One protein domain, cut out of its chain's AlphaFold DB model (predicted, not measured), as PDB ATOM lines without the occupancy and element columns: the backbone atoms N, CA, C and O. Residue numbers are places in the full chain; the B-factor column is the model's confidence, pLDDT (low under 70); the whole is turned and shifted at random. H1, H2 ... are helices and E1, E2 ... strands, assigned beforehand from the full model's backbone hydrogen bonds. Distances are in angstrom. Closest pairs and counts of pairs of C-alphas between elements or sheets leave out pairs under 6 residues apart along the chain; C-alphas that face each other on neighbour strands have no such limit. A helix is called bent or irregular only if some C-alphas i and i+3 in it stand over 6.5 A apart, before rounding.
ATOM      1  N   ILE A   4     -13.195  39.566 -44.743       93.62
ATOM      2  CA  ILE A   4     -13.682  40.334 -43.589       93.62
ATOM      3  C   ILE A   4     -15.200  40.511 -43.680       93.62
ATOM      4  O   ILE A   4     -15.888  40.309 -42.681       93.62
ATOM      5  N   ASP A   5     -15.726  40.781 -44.877       92.06
ATOM      6  CA  ASP A   5     -17.173  40.881 -45.096       92.06
ATOM      7  C   ASP A   5     -17.875  39.561 -44.747       92.06
ATOM      8  O   ASP A   5     -18.892  39.567 -44.061       92.06
ATOM      9  N   ILE A   6     -17.316  38.418 -45.163       93.75
ATOM     10  CA  ILE A   6     -17.876  37.091 -44.860       93.75
ATOM     11  C   ILE A   6     -17.826  36.799 -43.360       93.75
ATOM     12  O   ILE A   6     -18.799  36.296 -42.797       93.75
ATOM     13  N   LEU A   7     -16.719  37.132 -42.692       92.75
ATOM     14  CA  LEU A   7     -16.600  36.965 -41.246       92.75
ATOM     15  C   LEU A   7     -17.699  37.745 -40.514       92.75
ATOM     16  O   LEU A   7     -18.423  37.174 -39.699       92.75
ATOM     17  N   GLN A   8     -17.810  39.042 -40.806       90.69
ATOM     18  CA  GLN A   8     -18.696  39.954 -40.085       90.69
ATOM     19  C   GLN A   8     -20.167  39.725 -40.415       90.69
ATOM     20  O   GLN A   8     -21.007  39.806 -39.520       90.69
ATOM     21  N   ARG A   9     -20.481  39.450 -41.683       90.56
ATOM     22  CA  ARG A   9     -21.865  39.336 -42.145       90.56
ATOM     23  C   ARG A   9     -22.400  37.921 -42.044       90.56
ATOM     24  O   ARG A   9     -23.557  37.777 -41.708       90.56
ATOM     25  N   VAL A  10     -21.593  36.890 -42.285       92.25
ATOM     26  CA  VAL A  10     -22.085  35.502 -42.317       92.25
ATOM     27  C   VAL A  10     -21.677  34.745 -41.062       92.25
ATOM     28  O   VAL A  10     -22.528  34.281 -40.304       92.25
ATOM     29  N   VAL A  11     -20.370  34.617 -40.820       92.56
ATOM     30  CA  VAL A  11     -19.868  33.673 -39.812       92.56
ATOM     31  C   VAL A  11     -20.243  34.121 -38.403       92.56
ATOM     32  O   VAL A  11     -20.795  33.317 -37.655       92.56
ATOM     33  N   PHE A  12     -20.004  35.377 -38.025       90.94
ATOM     34  CA  PHE A  12     -20.323  35.865 -36.677       90.94
ATOM     35  C   PHE A  12     -21.820  35.808 -36.330       90.94
ATOM     36  O   PHE A  12     -22.137  35.290 -35.254       90.94
ATOM     37  N   PRO A  13     -22.758  36.247 -37.193       89.38
ATOM     38  CA  PRO A  13     -24.185  36.131 -36.885       89.38
ATOM     39  C   PRO A  13     -24.643  34.692 -36.652       89.38
ATOM     40  O   PRO A  13     -25.484  34.453 -35.780       89.38
ATOM     41  N   LEU A  14     -24.054  33.739 -37.380       89.94
ATOM     42  CA  LEU A  14     -24.346  32.314 -37.244       89.94
ATOM     43  C   LEU A  14     -23.662  31.676 -36.040       89.94
ATOM     44  O   LEU A  14     -24.239  30.806 -35.403       89.94
ATOM     45  N   SER A  15     -22.469  32.120 -35.669       88.44
ATOM     46  CA  SER A  15     -21.677  31.497 -34.600       88.44
ATOM     47  C   SER A  15     -21.793  32.183 -33.243       88.44
ATOM     48  O   SER A  15     -21.132  31.766 -32.292       88.44
ATOM     49  N   ARG A  16     -22.669  33.187 -33.094       78.88
ATOM     50  CA  ARG A  16     -22.861  33.935 -31.837       78.88
ATOM     51  C   ARG A  16     -23.053  33.032 -30.610       78.88
ATOM     52  O   ARG A  16     -22.516  33.332 -29.548       78.88
ATOM     53  N   GLY A  17     -23.766  31.915 -30.763       71.38
ATOM     54  CA  GLY A  17     -23.943  30.924 -29.697       71.38
ATOM     55  C   GLY A  17     -22.629  30.265 -29.261       71.38
ATOM     56  O   GLY A  17     -22.416  30.061 -28.074       71.38
ATOM     57  N   SER A  18     -21.707  29.991 -30.185       70.19
ATOM     58  CA  SER A  18     -20.388  29.428 -29.860       70.19
ATOM     59  C   SER A  18     -19.506  30.414 -29.088       70.19
ATOM     60  O   SER A  18     -18.759  29.998 -28.210       70.19
ATOM     61  N   TYR A  19     -19.630  31.717 -29.353       70.19
ATOM     62  CA  TYR A  19     -18.857  32.750 -28.656       70.19
ATOM     63  C   TYR A  19     -19.293  32.990 -27.216       70.19
ATOM     64  O   TYR A  19     -18.446  33.141 -26.342       70.19
ATOM     65  N   LEU A  20     -20.604  33.053 -26.976       71.25
ATOM     66  CA  LEU A  20     -21.153  33.462 -25.680       71.25
ATOM     67  C   LEU A  20     -20.824  32.490 -24.541       71.25
ATOM     68  O   LEU A  20     -20.814  32.899 -23.386       71.25
ATOM     69  N   PHE A  21     -20.542  31.227 -24.866       73.12
ATOM     70  CA  PHE A  21     -20.305  30.166 -23.886       73.12
ATOM     71  C   PHE A  21     -18.901  29.552 -23.984       73.12
ATOM     72  O   PHE A  21     -18.639  28.531 -23.355       73.12
ATOM     73  N   SER A  22     -17.999  30.133 -24.786       77.25
ATOM     74  CA  SER A  22     -16.638  29.608 -24.923       77.25
ATOM     75  C   SER A  22     -15.743  30.068 -23.778       77.25
ATOM     76  O   SER A  22     -15.629  31.259 -23.495       77.25
ATOM     77  N   GLU A  23     -15.014  29.124 -23.185       81.25
ATOM     78  CA  GLU A  23     -13.941  29.405 -22.224       81.25
ATOM     79  C   GLU A  23     -12.701  30.034 -22.892       81.25
ATOM     80  O   GLU A  23     -11.792  30.507 -22.210       81.25
ATOM     81  N   ARG A  24     -12.631  30.030 -24.235       83.56
ATOM     82  CA  ARG A  24     -11.489  30.523 -25.027       83.56
ATOM     83  C   ARG A  24     -11.949  31.381 -26.217       83.56
ATOM     84  O   ARG A  24     -11.734  31.005 -27.372       83.56
ATOM     85  N   PRO A  25     -12.533  32.566 -25.972       80.19
ATOM     86  CA  PRO A  25     -13.155  33.391 -27.013       80.19
ATOM     87  C   PRO A  25     -12.184  33.849 -28.114       80.19
ATOM     88  O   PRO A  25     -12.580  33.991 -29.270       80.19
ATOM     89  N   SER A  26     -10.900  34.039 -27.794       84.31
ATOM     90  CA  SER A  26      -9.873  34.386 -28.783       84.31
ATOM     91  C   SER A  26      -9.633  33.265 -29.799       84.31
ATOM     92  O   SER A  26      -9.508  33.543 -30.992       84.31
ATOM     93  N   LEU A  27      -9.626  32.001 -29.357       85.38
ATOM     94  CA  LEU A  27      -9.485  30.845 -30.246       85.38
ATOM     95  C   LEU A  27     -10.715  30.676 -31.138       85.38
ATOM     96  O   LEU A  27     -10.557  30.417 -32.328       85.38
ATOM     97  N   GLU A  28     -11.917  30.907 -30.608       85.69
ATOM     98  CA  GLU A  28     -13.136  30.926 -31.429       85.69
ATOM     99  C   GLU A  28     -13.100  32.054 -32.467       85.69
ATOM    100  O   GLU A  28     -13.555  31.888 -33.597       85.69
ATOM    101  N   GLY A  29     -12.521  33.209 -32.126       86.44
ATOM    102  CA  GLY A  29     -12.299  34.315 -33.062       86.44
ATOM    103  C   GLY A  29     -11.416  33.903 -34.240       86.44
ATOM    104  O   GLY A  29     -11.791  34.093 -35.399       86.44
ATOM    105  N   VAL A  30     -10.272  33.280 -33.944       90.44
ATOM    106  CA  VAL A  30      -9.348  32.753 -34.960       90.44
ATOM    107  C   VAL A  30     -10.023  31.671 -35.802       90.44
ATOM    108  O   VAL A  30      -9.934  31.712 -37.028       90.44
ATOM    109  N   HIS A  31     -10.736  30.739 -35.173       91.81
ATOM    110  CA  HIS A  31     -11.447  29.664 -35.858       91.81
ATOM    111  C   HIS A  31     -12.483  30.204 -36.853       91.81
ATOM    112  O   HIS A  31     -12.449  29.832 -38.025       91.81
ATOM    113  N   SER A  32     -13.335  31.147 -36.446       92.81
ATOM    114  CA  SER A  32     -14.293  31.770 -37.366       92.81
ATOM    115  C   SER A  32     -13.626  32.538 -38.495       92.81
ATOM    116  O   SER A  32     -14.131  32.519 -39.615       92.81
ATOM    117  N   PHE A  33     -12.490  33.193 -38.245       94.56
ATOM    118  CA  PHE A  33     -11.737  33.852 -39.313       94.56
ATOM    119  C   PHE A  33     -11.183  32.846 -40.330       94.56
ATOM    120  O   PHE A  33     -11.250  33.096 -41.534       94.56
ATOM    121  N   LEU A  34     -10.682  31.695 -39.874       96.12
ATOM    122  CA  LEU A  34     -10.246  30.612 -40.760       96.12
ATOM    123  C   LEU A  34     -11.418  30.037 -41.563       96.12
ATOM    124  O   LEU A  34     -11.288  29.855 -42.771       96.12
ATOM    125  N   CYS A  35     -12.584  29.841 -40.942       96.38
ATOM    126  CA  CYS A  35     -13.795  29.462 -41.667       96.38
ATOM    127  C   CYS A  35     -14.181  30.528 -42.704       96.38
ATOM    128  O   CYS A  35     -14.419  30.201 -43.861       96.38
ATOM    129  N   ALA A  36     -14.173  31.814 -42.352       97.06
ATOM    130  CA  ALA A  36     -14.486  32.884 -43.299       97.06
ATOM    131  C   ALA A  36     -13.540  32.897 -44.516       97.06
ATOM    132  O   ALA A  36     -13.989  33.153 -45.634       97.06
ATOM    133  N   LYS A  37     -12.249  32.586 -44.321       97.88
ATOM    134  CA  LYS A  37     -11.285  32.410 -45.423       97.88
ATOM    135  C   LYS A  37     -11.667  31.252 -46.339       97.88
ATOM    136  O   LYS A  37     -11.624  31.410 -47.553       97.88
ATOM    137  N   GLU A  38     -12.071  30.127 -45.770       97.88
ATOM    138  CA  GLU A  38     -12.472  28.955 -46.549       97.88
ATOM    139  C   GLU A  38     -13.736  29.226 -47.380       97.88
ATOM    140  O   GLU A  38     -13.770  28.935 -48.574       97.88
ATOM    141  N   ILE A  39     -14.753  29.872 -46.792       97.88
ATOM    142  CA  ILE A  39     -15.957  30.305 -47.531       97.88
ATOM    143  C   ILE A  39     -15.569  31.246 -48.673       97.88
ATOM    144  O   ILE A  39     -16.076  31.114 -49.786       97.88
ATOM    145  N   TYR A  40     -14.668  32.195 -48.407       97.81
ATOM    146  CA  TYR A  40     -14.196  33.135 -49.418       97.81
ATOM    147  C   TYR A  40     -13.562  32.419 -50.614       97.81
ATOM    148  O   TYR A  40     -13.886  32.753 -51.753       97.81
ATOM    149  N   GLU A  41     -12.715  31.415 -50.384       98.00
ATOM    150  CA  GLU A  41     -12.099  30.647 -51.471       98.00
ATOM    151  C   GLU A  41     -13.122  29.790 -52.234       98.00
ATOM    152  O   GLU A  41     -13.043  29.701 -53.461       98.00
ATOM    153  N   LEU A  42     -14.138  29.228 -51.567       97.44
ATOM    154  CA  LEU A  42     -15.239  28.530 -52.248       97.44
ATOM    155  C   LEU A  42     -16.035  29.467 -53.174       97.44
ATOM    156  O   LEU A  42     -16.358  29.084 -54.300       97.44
ATOM    157  N   ILE A  43     -16.301  30.702 -52.738       96.81
ATOM    158  CA  ILE A  43     -16.987  31.715 -53.556       96.81
ATOM    159  C   ILE A  43     -16.100  32.162 -54.717       96.81
ATOM    160  O   ILE A  43     -16.523  32.176 -55.867       96.81
ATOM    161  N   LYS A  44     -14.841  32.505 -54.432       96.75
ATOM    162  CA  LYS A  44     -13.873  32.976 -55.431       96.75
ATOM    163  C   LYS A  44     -13.592  31.933 -56.513       96.75
ATOM    164  O   LYS A  44     -13.323  32.293 -57.654       96.75
ATOM    165  N   SER A  45     -13.648  30.651 -56.158       96.19
ATOM    166  CA  SER A  45     -13.489  29.534 -57.094       96.19
ATOM    167  C   SER A  45     -14.784  29.151 -57.823       96.19
ATOM    168  O   SER A  45     -14.789  28.152 -58.540       96.19
ATOM    169  N   ASN A  46     -15.864  29.931 -57.664       95.50
ATOM    170  CA  ASN A  46     -17.193  29.699 -58.244       95.50
ATOM    171  C   ASN A  46     -17.794  28.323 -57.904       95.50
ATOM    172  O   ASN A  46     -18.610  27.796 -58.655       95.50
ATOM    173  N   ARG A  47     -17.388  27.721 -56.779       96.31
ATOM    174  CA  ARG A  47     -17.949  26.449 -56.295       96.31
ATOM    175  C   ARG A  47     -19.262  26.640 -55.553       96.31
ATOM    176  O   ARG A  47     -20.080  25.727 -55.509       96.31
ATOM    177  N   ILE A  48     -19.431  27.810 -54.946       97.25
ATOM    178  CA  ILE A  48     -20.672  28.243 -54.315       97.25
ATOM    179  C   ILE A  48     -20.914  29.718 -54.625       97.25
ATOM    180  O   ILE A  48     -19.973  30.495 -54.783       97.25
ATOM    181  N   PHE A  49     -22.176  30.119 -54.637       96.88
ATOM    182  CA  PHE A  49     -22.604  31.506 -54.772       96.88
ATOM    183  C   PHE A  49     -23.361  31.903 -53.511       96.88
ATOM    184  O   PHE A  49     -24.130  31.096 -52.997       96.88
ATOM    185  N   LEU A  50     -23.118  33.112 -53.004       96.06
ATOM    186  CA  LEU A  50     -23.812  33.658 -51.839       96.06
ATOM    187  C   LEU A  50     -24.812  34.720 -52.285       96.06
ATOM    188  O   LEU A  50     -24.418  35.723 -52.880       96.06
ATOM    189  N   ASP A  51     -26.053  34.537 -51.866       95.38
ATOM    190  CA  ASP A  51     -27.131  35.507 -51.946       95.38
ATOM    191  C   ASP A  51     -27.602  35.875 -50.527       95.38
ATOM    192  O   ASP A  51     -27.447  35.119 -49.561       95.38
ATOM    193  N   THR A  52     -28.143  37.080 -50.368       94.12
ATOM    194  CA  THR A  52     -28.711  37.551 -49.097       94.12
ATOM    195  C   THR A  52     -30.173  37.883 -49.313       94.12
ATOM    196  O   THR A  52     -30.498  38.673 -50.199       94.12
ATOM    197  N   VAL A  53     -31.051  37.282 -48.514       92.88
ATOM    198  CA  VAL A  53     -32.502  37.449 -48.649       92.88
ATOM    199  C   VAL A  53     -33.072  37.979 -47.341       92.88
ATOM    200  O   VAL A  53     -32.625  37.622 -46.253       92.88
ATOM    201  N   HIS A  54     -34.053  38.872 -47.427       92.44
ATOM    202  CA  HIS A  54     -34.776  39.315 -46.244       92.44
ATOM    203  C   HIS A  54     -35.744  38.223 -45.789       92.44
ATOM    204  O   HIS A  54     -36.470  37.657 -46.607       92.44
ATOM    205  N   ARG A  55     -35.788  37.942 -44.488       88.38
ATOM    206  CA  ARG A  55     -36.680  36.928 -43.918       88.38
ATOM    207  C   ARG A  55     -37.446  37.457 -42.716       88.38
ATOM    208  O   ARG A  55     -37.047  38.426 -42.071       88.38
ATOM    209  N   GLN A  56     -38.527  36.758 -42.383       86.25
ATOM    210  CA  GLN A  56     -39.303  37.016 -41.176       86.25
ATOM    211  C   GLN A  56     -38.444  36.821 -39.918       86.25
ATOM    212  O   GLN A  56     -37.635  35.893 -39.844       86.25
ATOM    213  N   GLU A  57     -38.624  37.693 -38.925       85.56
ATOM    214  CA  GLU A  57     -37.979  37.566 -37.618       85.56
ATOM    215  C   GLU A  57     -38.567  36.408 -36.808       85.56
ATOM    216  O   GLU A  57     -39.767  36.139 -36.851       85.56
ATOM    217  N   PHE A  58     -37.711  35.747 -36.032       90.75
ATOM    218  CA  PHE A  58     -38.106  34.755 -35.037       90.75
ATOM    219  C   PHE A  58     -37.124  34.790 -33.871       90.75
ATOM    220  O   PHE A  58     -35.958  35.155 -34.044       90.75
ATOM    221  N   ILE A  59     -37.596  34.401 -32.691       86.56
ATOM    222  CA  ILE A  59     -36.810  34.453 -31.455       86.56
ATOM    223  C   ILE A  59     -36.323  33.052 -31.096       86.56
ATOM    224  O   ILE A  59     -35.202  32.882 -30.617       86.56
ATOM    225  N   THR A  60     -37.146  32.034 -31.350       90.94
ATOM    226  CA  THR A  60     -36.838  30.652 -30.977       90.94
ATOM    227  C   THR A  60     -36.565  29.766 -32.186       90.94
ATOM    228  O   THR A  60     -37.098  29.960 -33.277       90.94
ATOM    229  N   HIS A  61     -35.767  28.722 -31.965       92.75
ATOM    230  CA  HIS A  61     -35.507  27.687 -32.964       92.75
ATOM    231  C   HIS A  61     -36.804  27.059 -33.510       92.75
ATOM    232  O   HIS A  61     -36.952  26.841 -34.709       92.75
ATOM    233  N   LYS A  62     -37.776  26.804 -32.620       93.94
ATOM    234  CA  LYS A  62     -39.072  26.204 -32.965       93.94
ATOM    235  C   LYS A  62     -39.910  27.121 -33.856       93.94
ATOM    236  O   LYS A  62     -40.533  26.634 -34.794       93.94
ATOM    237  N   GLU A  63     -39.921  28.424 -33.578       94.31
ATOM    238  CA  GLU A  63     -40.587  29.415 -34.430       94.31
ATOM    239  C   GLU A  63     -39.955  29.462 -35.820       94.31
ATOM    240  O   GLU A  63     -40.678  29.384 -36.810       94.31
ATOM    241  N   GLY A  64     -38.622  29.514 -35.900       94.38
ATOM    242  CA  GLY A  64     -37.912  29.493 -37.178       94.38
ATOM    243  C   GLY A  64     -38.239  28.246 -38.002       94.38
ATOM    244  O   GLY A  64     -38.630  28.373 -39.162       94.38
ATOM    245  N   LYS A  65     -38.180  27.050 -37.391       95.44
ATOM    246  CA  LYS A  65     -38.578  25.788 -38.051       95.44
ATOM    247  C   LYS A  65     -40.018  25.840 -38.546       95.44
ATOM    248  O   LYS A  65     -40.282  25.479 -39.689       95.44
ATOM    249  N   LYS A  66     -40.940  26.329 -37.713       95.81
ATOM    250  CA  LYS A  66     -42.353  26.459 -38.082       95.81
ATOM    251  C   LYS A  66     -42.538  27.358 -39.305       95.81
ATOM    252  O   LYS A  66     -43.288  26.983 -40.191       95.81
ATOM    253  N   ILE A  67     -41.844  28.496 -39.384       95.19
ATOM    254  CA  ILE A  67     -41.941  29.411 -40.534       95.19
ATOM    255  C   ILE A  67     -41.532  28.706 -41.835       95.19
ATOM    256  O   ILE A  67     -42.249  28.798 -42.829       95.19
ATOM    257  N   VAL A  68     -40.408  27.981 -41.827       95.31
ATOM    258  CA  VAL A  68     -39.928  27.240 -43.009       95.31
ATOM    259  C   VAL A  68     -40.920  26.144 -43.408       95.31
ATOM    260  O   VAL A  68     -41.270  26.028 -44.580       95.31
ATOM    261  N   VAL A  69     -41.416  25.374 -42.438       96.88
ATOM    262  CA  VAL A  69     -42.380  24.289 -42.680       96.88
ATOM    263  C   VAL A  69     -43.721  24.821 -43.185       96.88
ATOM    264  O   VAL A  69     -44.258  24.293 -44.155       96.88
ATOM    265  N   ASP A  70     -44.253  25.885 -42.582       96.81
ATOM    266  CA  ASP A  70     -45.494  26.517 -43.035       96.81
ATOM    267  C   ASP A  70     -45.352  27.008 -44.483       96.81
ATOM    268  O   ASP A  70     -46.260  26.824 -45.294       96.81
ATOM    269  N   TRP A  71     -44.210  27.612 -44.831       95.00
ATOM    270  CA  TRP A  71     -43.920  28.024 -46.204       95.00
ATOM    271  C   TRP A  71     -43.907  26.832 -47.171       95.00
ATOM    272  O   TRP A  71     -44.531  26.918 -48.233       95.00
ATOM    273  N   ALA A  72     -43.269  25.721 -46.792       96.44
ATOM    274  CA  ALA A  72     -43.236  24.491 -47.583       96.44
ATOM    275  C   ALA A  72     -44.648  23.955 -47.851       96.44
ATOM    276  O   ALA A  72     -45.029  23.729 -48.999       96.44
ATOM    277  N   VAL A  73     -45.459  23.841 -46.794       97.31
ATOM    278  CA  VAL A  73     -46.845  23.353 -46.858       97.31
ATOM    279  C   VAL A  73     -47.705  24.253 -47.743       97.31
ATOM    280  O   VAL A  73     -48.408  23.759 -48.626       97.31
ATOM    281  N   ASN A  74     -47.628  25.571 -47.555       97.12
ATOM    282  CA  ASN A  74     -48.395  26.536 -48.349       97.12
ATOM    283  C   ASN A  74     -48.000  26.512 -49.831       97.12
ATOM    284  O   ASN A  74     -48.846  26.715 -50.702       97.12
ATOM    285  N   SER A  75     -46.729  26.223 -50.109       96.44
ATOM    286  CA  SER A  75     -46.185  26.104 -51.464       96.44
ATOM    287  C   SER A  75     -46.360  24.704 -52.062       96.44
ATOM    288  O   SER A  75     -46.012  24.501 -53.220       96.44
ATOM    289  N   LYS A  76     -46.929  23.751 -51.304       97.38
ATOM    290  CA  LYS A  76     -47.091  22.335 -51.681       97.38
ATOM    291  C   LYS A  76     -45.763  21.650 -52.034       97.38
ATOM    292  O   LYS A  76     -45.703  20.876 -52.985       97.38
ATOM    293  N   LEU A  77     -44.716  21.959 -51.276       97.25
ATOM    294  CA  LEU A  77     -43.390  21.361 -51.412       97.25
ATOM    295  C   LEU A  77     -43.211  20.214 -50.419       97.25
ATOM    296  O   LEU A  77     -43.693  20.283 -49.283       97.25
ATOM    297  N   ASP A  78     -42.470  19.191 -50.836       97.25
ATOM    298  CA  ASP A  78     -42.061  18.112 -49.946       97.25
ATOM    299  C   ASP A  78     -40.974  18.608 -48.992       97.25
ATOM    300  O   ASP A  78     -40.088  19.385 -49.364       97.25
ATOM    301  N   TYR A  79     -41.029  18.140 -47.747       97.56
ATOM    302  CA  TYR A  79     -40.044  18.499 -46.742       97.56
ATOM    303  C   TYR A  79     -39.774  17.373 -45.749       97.56
ATOM    304  O   TYR A  79     -40.608  16.501 -45.505       97.56
ATOM    305  N   GLN A  80     -38.595  17.427 -45.143       97.00
ATOM    306  CA  GLN A  80     -38.183  16.570 -44.037       97.00
ATOM    307  C   GLN A  80     -37.567  17.439 -42.942       97.00
ATOM    308  O   GLN A  80     -36.973  18.472 -43.230       97.00
ATOM    309  N   MET A  81     -37.712  17.044 -41.680       95.56
ATOM    310  CA  MET A  81     -37.134  17.767 -40.544       95.56
ATOM    311  C   MET A  81     -36.066  16.916 -39.871       95.56
ATOM    312  O   MET A  81     -36.208  15.697 -39.824       95.56
ATOM    313  N   GLU A  82     -35.049  17.574 -39.315       91.75
ATOM    314  CA  GLU A  82     -33.998  16.952 -38.497       91.75
ATOM    315  C   GLU A  82     -33.302  15.790 -39.224       91.75
ATOM    316  O   GLU A  82     -33.194  14.670 -38.724       91.75
ATOM    317  N   VAL A  83     -32.833  16.068 -40.443       91.50
ATOM    318  CA  VAL A  83     -32.252  15.064 -41.341       91.50
ATOM    319  C   VAL A  83     -30.739  15.014 -41.180       91.50
ATOM    320  O   VAL A  83     -30.060  16.026 -41.343       91.50
ATOM    321  N   ASP A  84     -30.189  13.831 -40.912       90.88
ATOM    322  CA  ASP A  84     -28.743  13.601 -40.963       90.88
ATOM    323  C   ASP A  84     -28.264  13.505 -42.420       90.88
ATOM    324  O   ASP A  84     -28.671  12.611 -43.165       90.88
ATOM    325  N   ILE A  85     -27.384  14.422 -42.826       86.38
ATOM    326  CA  ILE A  85     -26.812  14.479 -44.177       86.38
ATOM    327  C   ILE A  85     -25.314  14.151 -44.206       86.38
ATOM    328  O   ILE A  85     -24.560  14.714 -45.001       86.38
ATOM    329  N   SER A  86     -24.850  13.234 -43.351       85.38
ATOM    330  CA  SER A  86     -23.449  12.769 -43.226       85.38
ATOM    331  C   SER A  86     -22.460  13.796 -42.666       85.38
ATOM    332  O   SER A  86     -21.487  13.428 -42.014       85.38
ATOM    333  N   VAL A  87     -22.687  15.085 -42.917       84.19
ATOM    334  CA  VAL A  87     -21.868  16.197 -42.409       84.19
ATOM    335  C   VAL A  87     -22.488  16.895 -41.193       84.19
ATOM    336  O   VAL A  87     -21.941  17.873 -40.680       84.19
ATOM    337  N   GLY A  88     -23.629  16.386 -40.726       87.56
ATOM    338  CA  GLY A  88     -24.394  16.885 -39.591       87.56
ATOM    339  C   GLY A  88     -25.901  16.759 -39.820       87.56
ATOM    340  O   GLY A  88     -26.346  16.368 -40.895       87.56
ATOM    341  N   VAL A  89     -26.675  17.130 -38.802       89.44
ATOM    342  CA  VAL A  89     -28.143  17.182 -38.870       89.44
ATOM    343  C   VAL A  89     -28.579  18.547 -39.379       89.44
ATOM    344  O   VAL A  89     -28.186  19.541 -38.780       89.44
ATOM    345  N   VAL A  90     -29.365  18.611 -40.445       93.56
ATOM    346  CA  VAL A  90     -29.991  19.848 -40.935       93.56
ATOM    347  C   VAL A  90     -31.388  19.977 -40.342       93.56
ATOM    348  O   VAL A  90     -32.105  18.981 -40.219       93.56
ATOM    349  N   ASP A  91     -31.789  21.194 -39.979       95.81
ATOM    350  CA  ASP A  91     -33.063  21.418 -39.289       95.81
ATOM    351  C   ASP A  91     -34.277  21.096 -40.166       95.81
ATOM    352  O   ASP A  91     -35.211  20.437 -39.700       95.81
ATOM    353  N   VAL A  92     -34.271  21.546 -41.424       97.25
ATOM    354  CA  VAL A  92     -35.319  21.249 -42.414       97.25
ATOM    355  C   VAL A  92     -34.696  21.083 -43.800       97.25
ATOM    356  O   VAL A  92     -33.862  21.886 -44.204       97.25
ATOM    357  N   ILE A  93     -35.118  20.071 -44.552       97.62
ATOM    358  CA  ILE A  93     -34.838  19.933 -45.983       97.62
ATOM    359  C   ILE A  93     -36.122  20.186 -46.756       97.62
ATOM    360  O   ILE A  93     -37.166  19.648 -46.394       97.62
ATOM    361  N   ILE A  94     -36.031  20.982 -47.815       97.62
ATOM    362  CA  ILE A  94     -37.120  21.304 -48.736       97.62
ATOM    363  C   ILE A  94     -36.746  20.801 -50.127       97.62
ATOM    364  O   ILE A  94     -35.637  21.067 -50.594       97.62
ATOM    365  N   TYR A  95     -37.665  20.106 -50.788       96.56
ATOM    366  CA  TYR A  95     -37.484  19.618 -52.152       96.56
ATOM    367  C   TYR A  95     -38.360  20.427 -53.109       96.56
ATOM    368  O   TYR A  95     -39.589  20.338 -53.074       96.56
ATOM    369  N   ALA A  96     -37.713  21.234 -53.944       93.62
ATOM    370  CA  ALA A  96     -38.322  22.040 -54.995       93.62
ATOM    371  C   ALA A  96     -37.553  21.806 -56.310       93.62
ATOM    372  O   ALA A  96     -37.115  20.686 -56.578       93.62
ATOM    373  N   ASP A  97     -37.352  22.852 -57.116       93.44
ATOM    374  CA  ASP A  97     -36.440  22.807 -58.269       93.44
ATOM    375  C   ASP A  97     -34.980  22.549 -57.840       93.44
ATOM    376  O   ASP A  97     -34.158  22.067 -58.621       93.44
ATOM    377  N   ASP A  98     -34.666  22.833 -56.574       96.00
ATOM    378  CA  ASP A  98     -33.433  22.488 -55.883       96.00
ATOM    379  C   ASP A  98     -33.711  21.757 -54.553       96.00
ATOM    380  O   ASP A  98     -34.843  21.674 -54.069       96.00
ATOM    381  N   THR A  99     -32.662  21.196 -53.948       97.44
ATOM    382  CA  THR A  99     -32.715  20.675 -52.573       97.44
ATOM    383  C   THR A  99     -32.209  21.740 -51.604       97.44
ATOM    384  O   THR A  99     -31.003  21.998 -51.522       97.44
ATOM    385  N   GLY A 100     -33.130  22.350 -50.860       97.38
ATOM    386  CA  GLY A 100     -32.846  23.409 -49.898       97.38
ATOM    387  C   GLY A 100     -32.617  22.879 -48.489       97.38
ATOM    388  O   GLY A 100     -33.528  22.342 -47.865       97.38
ATOM    389  N   LEU A 101     -31.407  23.060 -47.969       97.69
ATOM    390  CA  LEU A 101     -31.002  22.703 -46.610       97.69
ATOM    391  C   LEU A 101     -31.135  23.928 -45.699       97.69
ATOM    392  O   LEU A 101     -30.417  24.906 -45.883       97.69
ATOM    393  N   PHE A 102     -32.026  23.899 -44.716       96.75
ATOM    394  CA  PHE A 102     -32.279  25.023 -43.817       96.75
ATOM    395  C   PHE A 102     -31.648  24.798 -42.458       96.75
ATOM    396  O   PHE A 102     -31.905  23.790 -41.804       96.75
ATOM    397  N   GLU A 103     -30.892  25.799 -42.025       96.12
ATOM    398  CA  GLU A 103     -30.170  25.801 -40.769       96.12
ATOM    399  C   GLU A 103     -30.530  27.043 -39.954       96.12
ATOM    400  O   GLU A 103     -30.271  28.186 -40.350       96.12
ATOM    401  N   ILE A 104     -31.180  26.824 -38.816       94.94
ATOM    402  CA  ILE A 104     -31.993  27.813 -38.117       94.94
ATOM    403  C   ILE A 104     -31.369  28.151 -36.770       94.94
ATOM    404  O   ILE A 104     -31.232  27.336 -35.859       94.94
ATOM    405  N   GLY A 105     -31.064  29.429 -36.598       92.00
ATOM    406  CA  GLY A 105     -30.460  29.963 -35.396       92.00
ATOM    407  C   GLY A 105     -28.942  29.980 -35.457       92.00
ATOM    408  O   GLY A 105     -28.341  30.330 -36.471       92.00
ATOM    409  N   THR A 106     -28.313  29.686 -34.324       90.31
ATOM    410  CA  THR A 106     -26.853  29.676 -34.221       90.31
ATOM    411  C   THR A 106     -26.287  28.287 -34.463       90.31
ATOM    412  O   THR A 106     -26.785  27.314 -33.904       90.31
ATOM    413  N   THR A 107     -25.185  28.211 -35.195       91.19
ATOM    414  CA  THR A 107     -24.465  26.982 -35.516       91.19
ATOM    415  C   THR A 107     -22.956  27.171 -35.352       91.19
ATOM    416  O   THR A 107     -22.463  28.293 -35.228       91.19
ATOM    417  N   ARG A 108     -22.191  26.077 -35.329       90.88
ATOM    418  CA  ARG A 108     -20.724  26.156 -35.237       90.88
ATOM    419  C   ARG A 108     -20.130  26.601 -36.577       90.88
ATOM    420  O   ARG A 108     -20.569  26.081 -37.606       90.88
ATOM    421  N   PRO A 109     -19.073  27.439 -36.593       92.62
ATOM    422  CA  PRO A 109     -18.385  27.827 -37.828       92.62
ATOM    423  C   PRO A 109     -18.006  26.635 -38.716       92.62
ATOM    424  O   PRO A 109     -18.223  26.661 -39.924       92.62
ATOM    425  N   THR A 110     -17.527  25.542 -38.116       93.19
ATOM    426  CA  THR A 110     -17.162  24.317 -38.843       93.19
ATOM    427  C   THR A 110     -18.346  23.685 -39.567       93.19
ATOM    428  O   THR A 110     -18.184  23.211 -40.685       93.19
ATOM    429  N   LYS A 111     -19.546  23.693 -38.969       93.75
ATOM    430  CA  LYS A 111     -20.740  23.118 -39.600       93.75
ATOM    431  C   LYS A 111     -21.131  23.905 -40.848       93.75
ATOM    432  O   LYS A 111     -21.467  23.291 -41.852       93.75
ATOM    433  N   ILE A 112     -20.990  25.234 -40.818       95.19
ATOM    434  CA  ILE A 112     -21.179  26.090 -42.002       95.19
ATOM    435  C   ILE A 112     -20.272  25.597 -43.135       95.19
ATOM    436  O   ILE A 112     -20.753  25.272 -44.213       95.19
ATOM    437  N   ILE A 113     -18.969  25.456 -42.873       96.06
ATOM    438  CA  ILE A 113     -17.991  24.985 -43.866       96.06
ATOM    439  C   ILE A 113     -18.321  23.595 -44.395       96.06
ATOM    440  O   ILE A 113     -18.271  23.375 -45.603       96.06
ATOM    441  N   LEU A 114     -18.659  22.661 -43.509       96.44
ATOM    442  CA  LEU A 114     -18.969  21.290 -43.891       96.44
ATOM    443  C   LEU A 114     -20.197  21.215 -44.806       96.44
ATOM    444  O   LEU A 114     -20.146  20.512 -45.812       96.44
ATOM    445  N   LEU A 115     -21.251  21.982 -44.514       97.00
ATOM    446  CA  LEU A 115     -22.439  22.089 -45.368       97.00
ATOM    447  C   LEU A 115     -22.105  22.675 -46.744       97.00
ATOM    448  O   LEU A 115     -22.565  22.167 -47.764       97.00
ATOM    449  N   LEU A 116     -21.268  23.713 -46.790       97.44
ATOM    450  CA  LEU A 116     -20.868  24.344 -48.050       97.44
ATOM    451  C   LEU A 116     -19.989  23.427 -48.904       97.44
ATOM    452  O   LEU A 116     -20.199  23.317 -50.111       97.44
ATOM    453  N   HIS A 117     -19.049  22.710 -48.286       97.19
ATOM    454  CA  HIS A 117     -18.274  21.680 -48.982       97.19
ATOM    455  C   HIS A 117     -19.154  20.531 -49.456       97.19
ATOM    456  O   HIS A 117     -18.943  20.048 -50.567       97.19
ATOM    457  N   TYR A 118     -20.134  20.118 -48.648       96.62
ATOM    458  CA  TYR A 118     -21.105  19.097 -49.021       96.62
ATOM    459  C   TYR A 118     -21.838  19.504 -50.300       96.62
ATOM    460  O   TYR A 118     -21.659  18.838 -51.319       96.62
ATOM    461  N   ILE A 119     -22.542  20.644 -50.310       96.94
ATOM    462  CA  ILE A 119     -23.298  21.066 -51.500       96.94
ATOM    463  C   ILE A 119     -22.399  21.328 -52.715       96.94
ATOM    464  O   ILE A 119     -22.785  21.008 -53.835       96.94
ATOM    465  N   SER A 120     -21.170  21.819 -52.517       96.81
ATOM    466  CA  SER A 120     -20.229  22.079 -53.620       96.81
ATOM    467  C   SER A 120     -19.789  20.820 -54.377       96.81
ATOM    468  O   SER A 120     -19.249  20.922 -55.478       96.81
ATOM    469  N   LYS A 121     -19.977  19.637 -53.781       95.00
ATOM    470  CA  LYS A 121     -19.588  18.339 -54.350       95.00
ATOM    471  C   LYS A 121     -20.775  17.526 -54.854       95.00
ATOM    472  O   LYS A 121     -20.561  16.484 -55.472       95.00
ATOM    473  N   MET A 122     -22.003  17.958 -54.574       94.25
ATOM    474  CA  MET A 122     -23.193  17.226 -54.985       94.25
ATOM    475  C   MET A 122     -23.441  17.370 -56.486       94.25
ATOM    476  O   MET A 122     -23.304  18.452 -57.054       94.25
ATOM    477  N   ASN A 123     -23.856  16.270 -57.113       90.75
ATOM    478  CA  ASN A 123     -24.340  16.272 -58.488       90.75
ATOM    479  C   ASN A 123     -25.844  16.586 -58.483       90.75
ATOM    480  O   ASN A 123     -26.666  15.687 -58.320       90.75
ATOM    481  N   GLY A 124     -26.185  17.871 -58.564       93.62
ATOM    482  CA  GLY A 124     -27.557  18.380 -58.510       93.62
ATOM    483  C   GLY A 124     -27.608  19.828 -58.024       93.62
ATOM    484  O   GLY A 124     -26.579  20.394 -57.651       93.62
ATOM    485  N   PHE A 125     -28.801  20.421 -58.014       97.31
ATOM    486  CA  PHE A 125     -29.014  21.781 -57.522       97.31
ATOM    487  C   PHE A 125     -29.306  21.767 -56.026       97.31
ATOM    488  O   PHE A 125     -30.299  21.193 -55.580       97.31
ATOM    489  N   TYR A 126     -28.418  22.386 -55.254       97.88
ATOM    490  CA  TYR A 126     -28.528  22.472 -53.804       97.88
ATOM    491  C   TYR A 126     -28.414  23.913 -53.337       97.88
ATOM    492  O   TYR A 126     -27.571  24.675 -53.831       97.88
ATOM    493  N   THR A 127     -29.201  24.241 -52.315       97.69
ATOM    494  CA  THR A 127     -29.044  25.459 -51.526       97.69
ATOM    495  C   THR A 127     -28.846  25.148 -50.047       97.69
ATOM    496  O   THR A 127     -29.349  24.156 -49.528       97.69
ATOM    497  N   VAL A 128     -28.107  26.008 -49.345       97.69
ATOM    498  CA  VAL A 128     -28.053  26.047 -47.882       97.69
ATOM    499  C   VAL A 128     -28.527  27.413 -47.416       97.69
ATOM    500  O   VAL A 128     -27.940  28.436 -47.765       97.69
ATOM    501  N   HIS A 129     -29.579  27.420 -46.610       97.12
ATOM    502  CA  HIS A 129     -30.224  28.598 -46.055       97.12
ATOM    503  C   HIS A 129     -29.858  28.722 -44.584       97.12
ATOM    504  O   HIS A 129     -30.371  27.999 -43.737       97.12
ATOM    505  N   PHE A 130     -28.998  29.679 -44.266       96.25
ATOM    506  CA  PHE A 130     -28.623  29.983 -42.894       96.25
ATOM    507  C   PHE A 130     -29.473  31.128 -42.342       96.25
ATOM    508  O   PHE A 130     -29.429  32.250 -42.854       96.25
ATOM    509  N   TRP A 131     -30.256  30.855 -41.299       95.00
ATOM    510  CA  TRP A 131     -31.216  31.786 -40.697       95.00
ATOM    511  C   TRP A 131     -30.801  32.139 -39.254       95.00
ATOM    512  O   TRP A 131     -31.328  31.565 -38.306       95.00
ATOM    513  N   PRO A 132     -29.866  33.079 -39.023       92.25
ATOM    514  CA  PRO A 132     -29.342  33.356 -37.681       92.25
ATOM    515  C   PRO A 132     -30.293  34.189 -36.819       92.25
ATOM    516  O   PRO A 132     -30.758  35.224 -37.282       92.25
ATOM    517  N   TYR A 133     -30.477  33.863 -35.529       88.38
ATOM    518  CA  TYR A 133     -31.356  34.625 -34.607       88.38
ATOM    519  C   TYR A 133     -31.076  36.134 -34.562       88.38
ATOM    520  O   TYR A 133     -31.948  36.930 -34.238       88.38
ATOM    521  N   SER A 134     -29.832  36.521 -34.835       79.75
ATOM    522  CA  SER A 134     -29.347  37.889 -34.677       79.75
ATOM    523  C   SER A 134     -29.543  38.785 -35.904       79.75
ATOM    524  O   SER A 134     -29.164  39.951 -35.840       79.75
ATOM    525  N   SER A 135     -30.112  38.271 -37.002       84.88
ATOM    526  CA  SER A 135     -30.284  39.026 -38.247       84.88
ATOM    527  C   SER A 135     -31.672  38.839 -38.857       84.88
ATOM    528  O   SER A 135     -32.261  37.763 -38.764       84.88
ATOM    529  N   LYS A 136     -32.155  39.881 -39.544       86.88
ATOM    530  CA  LYS A 136     -33.321  39.809 -40.445       86.88
ATOM    531  C   LYS A 136     -32.956  39.290 -41.840       86.88
ATOM    532  O   LYS A 136     -33.818  39.153 -42.701       86.88
ATOM    533  N   GLU A 137     -31.672  39.054 -42.080       91.19
ATOM    534  CA  GLU A 137     -31.161  38.468 -43.311       91.19
ATOM    535  C   GLU A 137     -31.027  36.945 -43.150       91.19
ATOM    536  O   GLU A 137     -30.656  36.442 -42.083       91.19
ATOM    537  N   SER A 138     -31.326  36.211 -44.218       92.88
ATOM    538  CA  SER A 138     -30.835  34.857 -44.446       92.88
ATOM    539  C   SER A 138     -29.653  34.892 -45.406       92.88
ATOM    540  O   SER A 138     -29.616  35.679 -46.357       92.88
ATOM    541  N   PHE A 139     -28.694  34.003 -45.163       95.88
ATOM    542  CA  PHE A 139     -27.569  33.777 -46.064       95.88
ATOM    543  C   PHE A 139     -27.837  32.504 -46.845       95.88
ATOM    544  O   PHE A 139     -27.903  31.422 -46.259       95.88
ATOM    545  N   VAL A 140     -28.029  32.655 -48.150       96.81
ATOM    546  CA  VAL A 140     -28.377  31.559 -49.047       96.81
ATOM    547  C   VAL A 140     -27.161  31.239 -49.890       96.81
ATOM    548  O   VAL A 140     -26.703  32.066 -50.672       96.81
ATOM    549  N   PHE A 141     -26.622  30.041 -49.720       97.62
ATOM    550  CA  PHE A 141     -25.539  29.538 -50.547       97.62
ATOM    551  C   PHE A 141     -26.074  28.535 -51.552       97.62
ATOM    552  O   PHE A 141     -26.842  27.665 -51.165       97.62
ATOM    553  N   ARG A 142     -25.641  28.603 -52.809       97.50
ATOM    554  CA  ARG A 142     -26.020  27.644 -53.863       97.50
ATOM    555  C   ARG A 142     -24.811  27.115 -54.614       97.50
ATOM    556  O   ARG A 142     -23.810  27.818 -54.710       97.50
ATOM    557  N   ASN A 143     -24.912  25.911 -55.172       97.38
ATOM    558  CA  ASN A 143     -23.844  25.282 -55.967       97.38
ATOM    559  C   ASN A 143     -24.027  25.415 -57.497       97.38
ATOM    560  O   ASN A 143     -23.293  24.793 -58.258       97.38
TER     561      ASN A 143
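Overview. This is residues 4 to 143 of the 146 residues of an uncharacterized protein of Candidatus Gottesmanbacteria bacterium RIFCSPHIGHO2_02_FULL_39_14 (UniProt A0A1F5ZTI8). A strongly twisted sheet of six strands makes the middle of three layers, with helices over both its faces: H1, H2 and H4 on one face, H3 on the other. H1 and H2 form a helical hairpin from which residues 20 to 26 stick out. The printed part has 140 residues, with four named helices and six named strands in the order H1 H2 E1 H3 E2 E3 E4 H4 E5 E6; the mixed sheet runs E1 E6 E5 E4 E3 E2. The class is mixed, helices and strands; the whole is compact, with a radius of gyration of the C-alphas of 14.5 A and spans of 45 by 34 by 27 A.

Arrangement. Start at the helical hairpin of H1, residues 4 to 20, and H2, residues 25 to 44: they touch, closest at the C-alphas of Leu 7 and Ala 36, 5.0 A apart, and run opposite ways at a steep tilt of 38 degrees, only just past shallow. H1 has a kink of 74 degrees near residue 14 and is irregular, C-alphas 14 and 17 being 7.7 A apart. Next find edge strand E1, residues 49 to 54, antiparallel to E6, residues 137 to 142, with N 51 and O 140 within hydrogen-bond range at 2.8 A. H1 runs across the strands at a height over the sheet of 11.7 A. H3, residues 61 to 74, is on the opposite face at a height of 8.6 A, along the strands. The meander E2, residues 78 to 84, E3, residues 89 to 95, and E4, residues 99 to 104, has each strand antiparallel to the one before: look at N 93 and O 80, 2.8 A, and N 100 and O 94, 2.8 A. H4, residues 109 to 121, is on the same face as H1 and touches H2 at a shallow tilt of 18 degrees, closest at the C-alphas of Ser 32 and Pro 109, 5.7 A apart. E4, H4 and E5, residues 126 to 131, form a strand-helix-strand unit, two parallel neighbour strands with a helix between, its crossover right-handed; N 129 and O 101 are 2.7 A apart. E5 and E6 are a hairpin, N 128 and O 141 at 2.8 A. Every O i to N i+4 pair is within hydrogen-bond range in H2, H3 and H4, and 9 of 13 in H1.

Along the chain. Find C-alpha 4 at (-13.682, 40.334, -43.589), where H1 begins; it measures 20.6 A. H2 measures 28.4 A, H3 20.1 A and H4 19.1 A. E6 ends at C-alpha 142, (-26.020, 27.644, -53.863).

Size, cuts and confidence. The C-alphas of Ser 26 and Lys 76, 45.3 A apart, are the two farthest apart. The printed part has no cut and no long link. No printed residue is under 70; mean pLDDT of the printed part is 92.5.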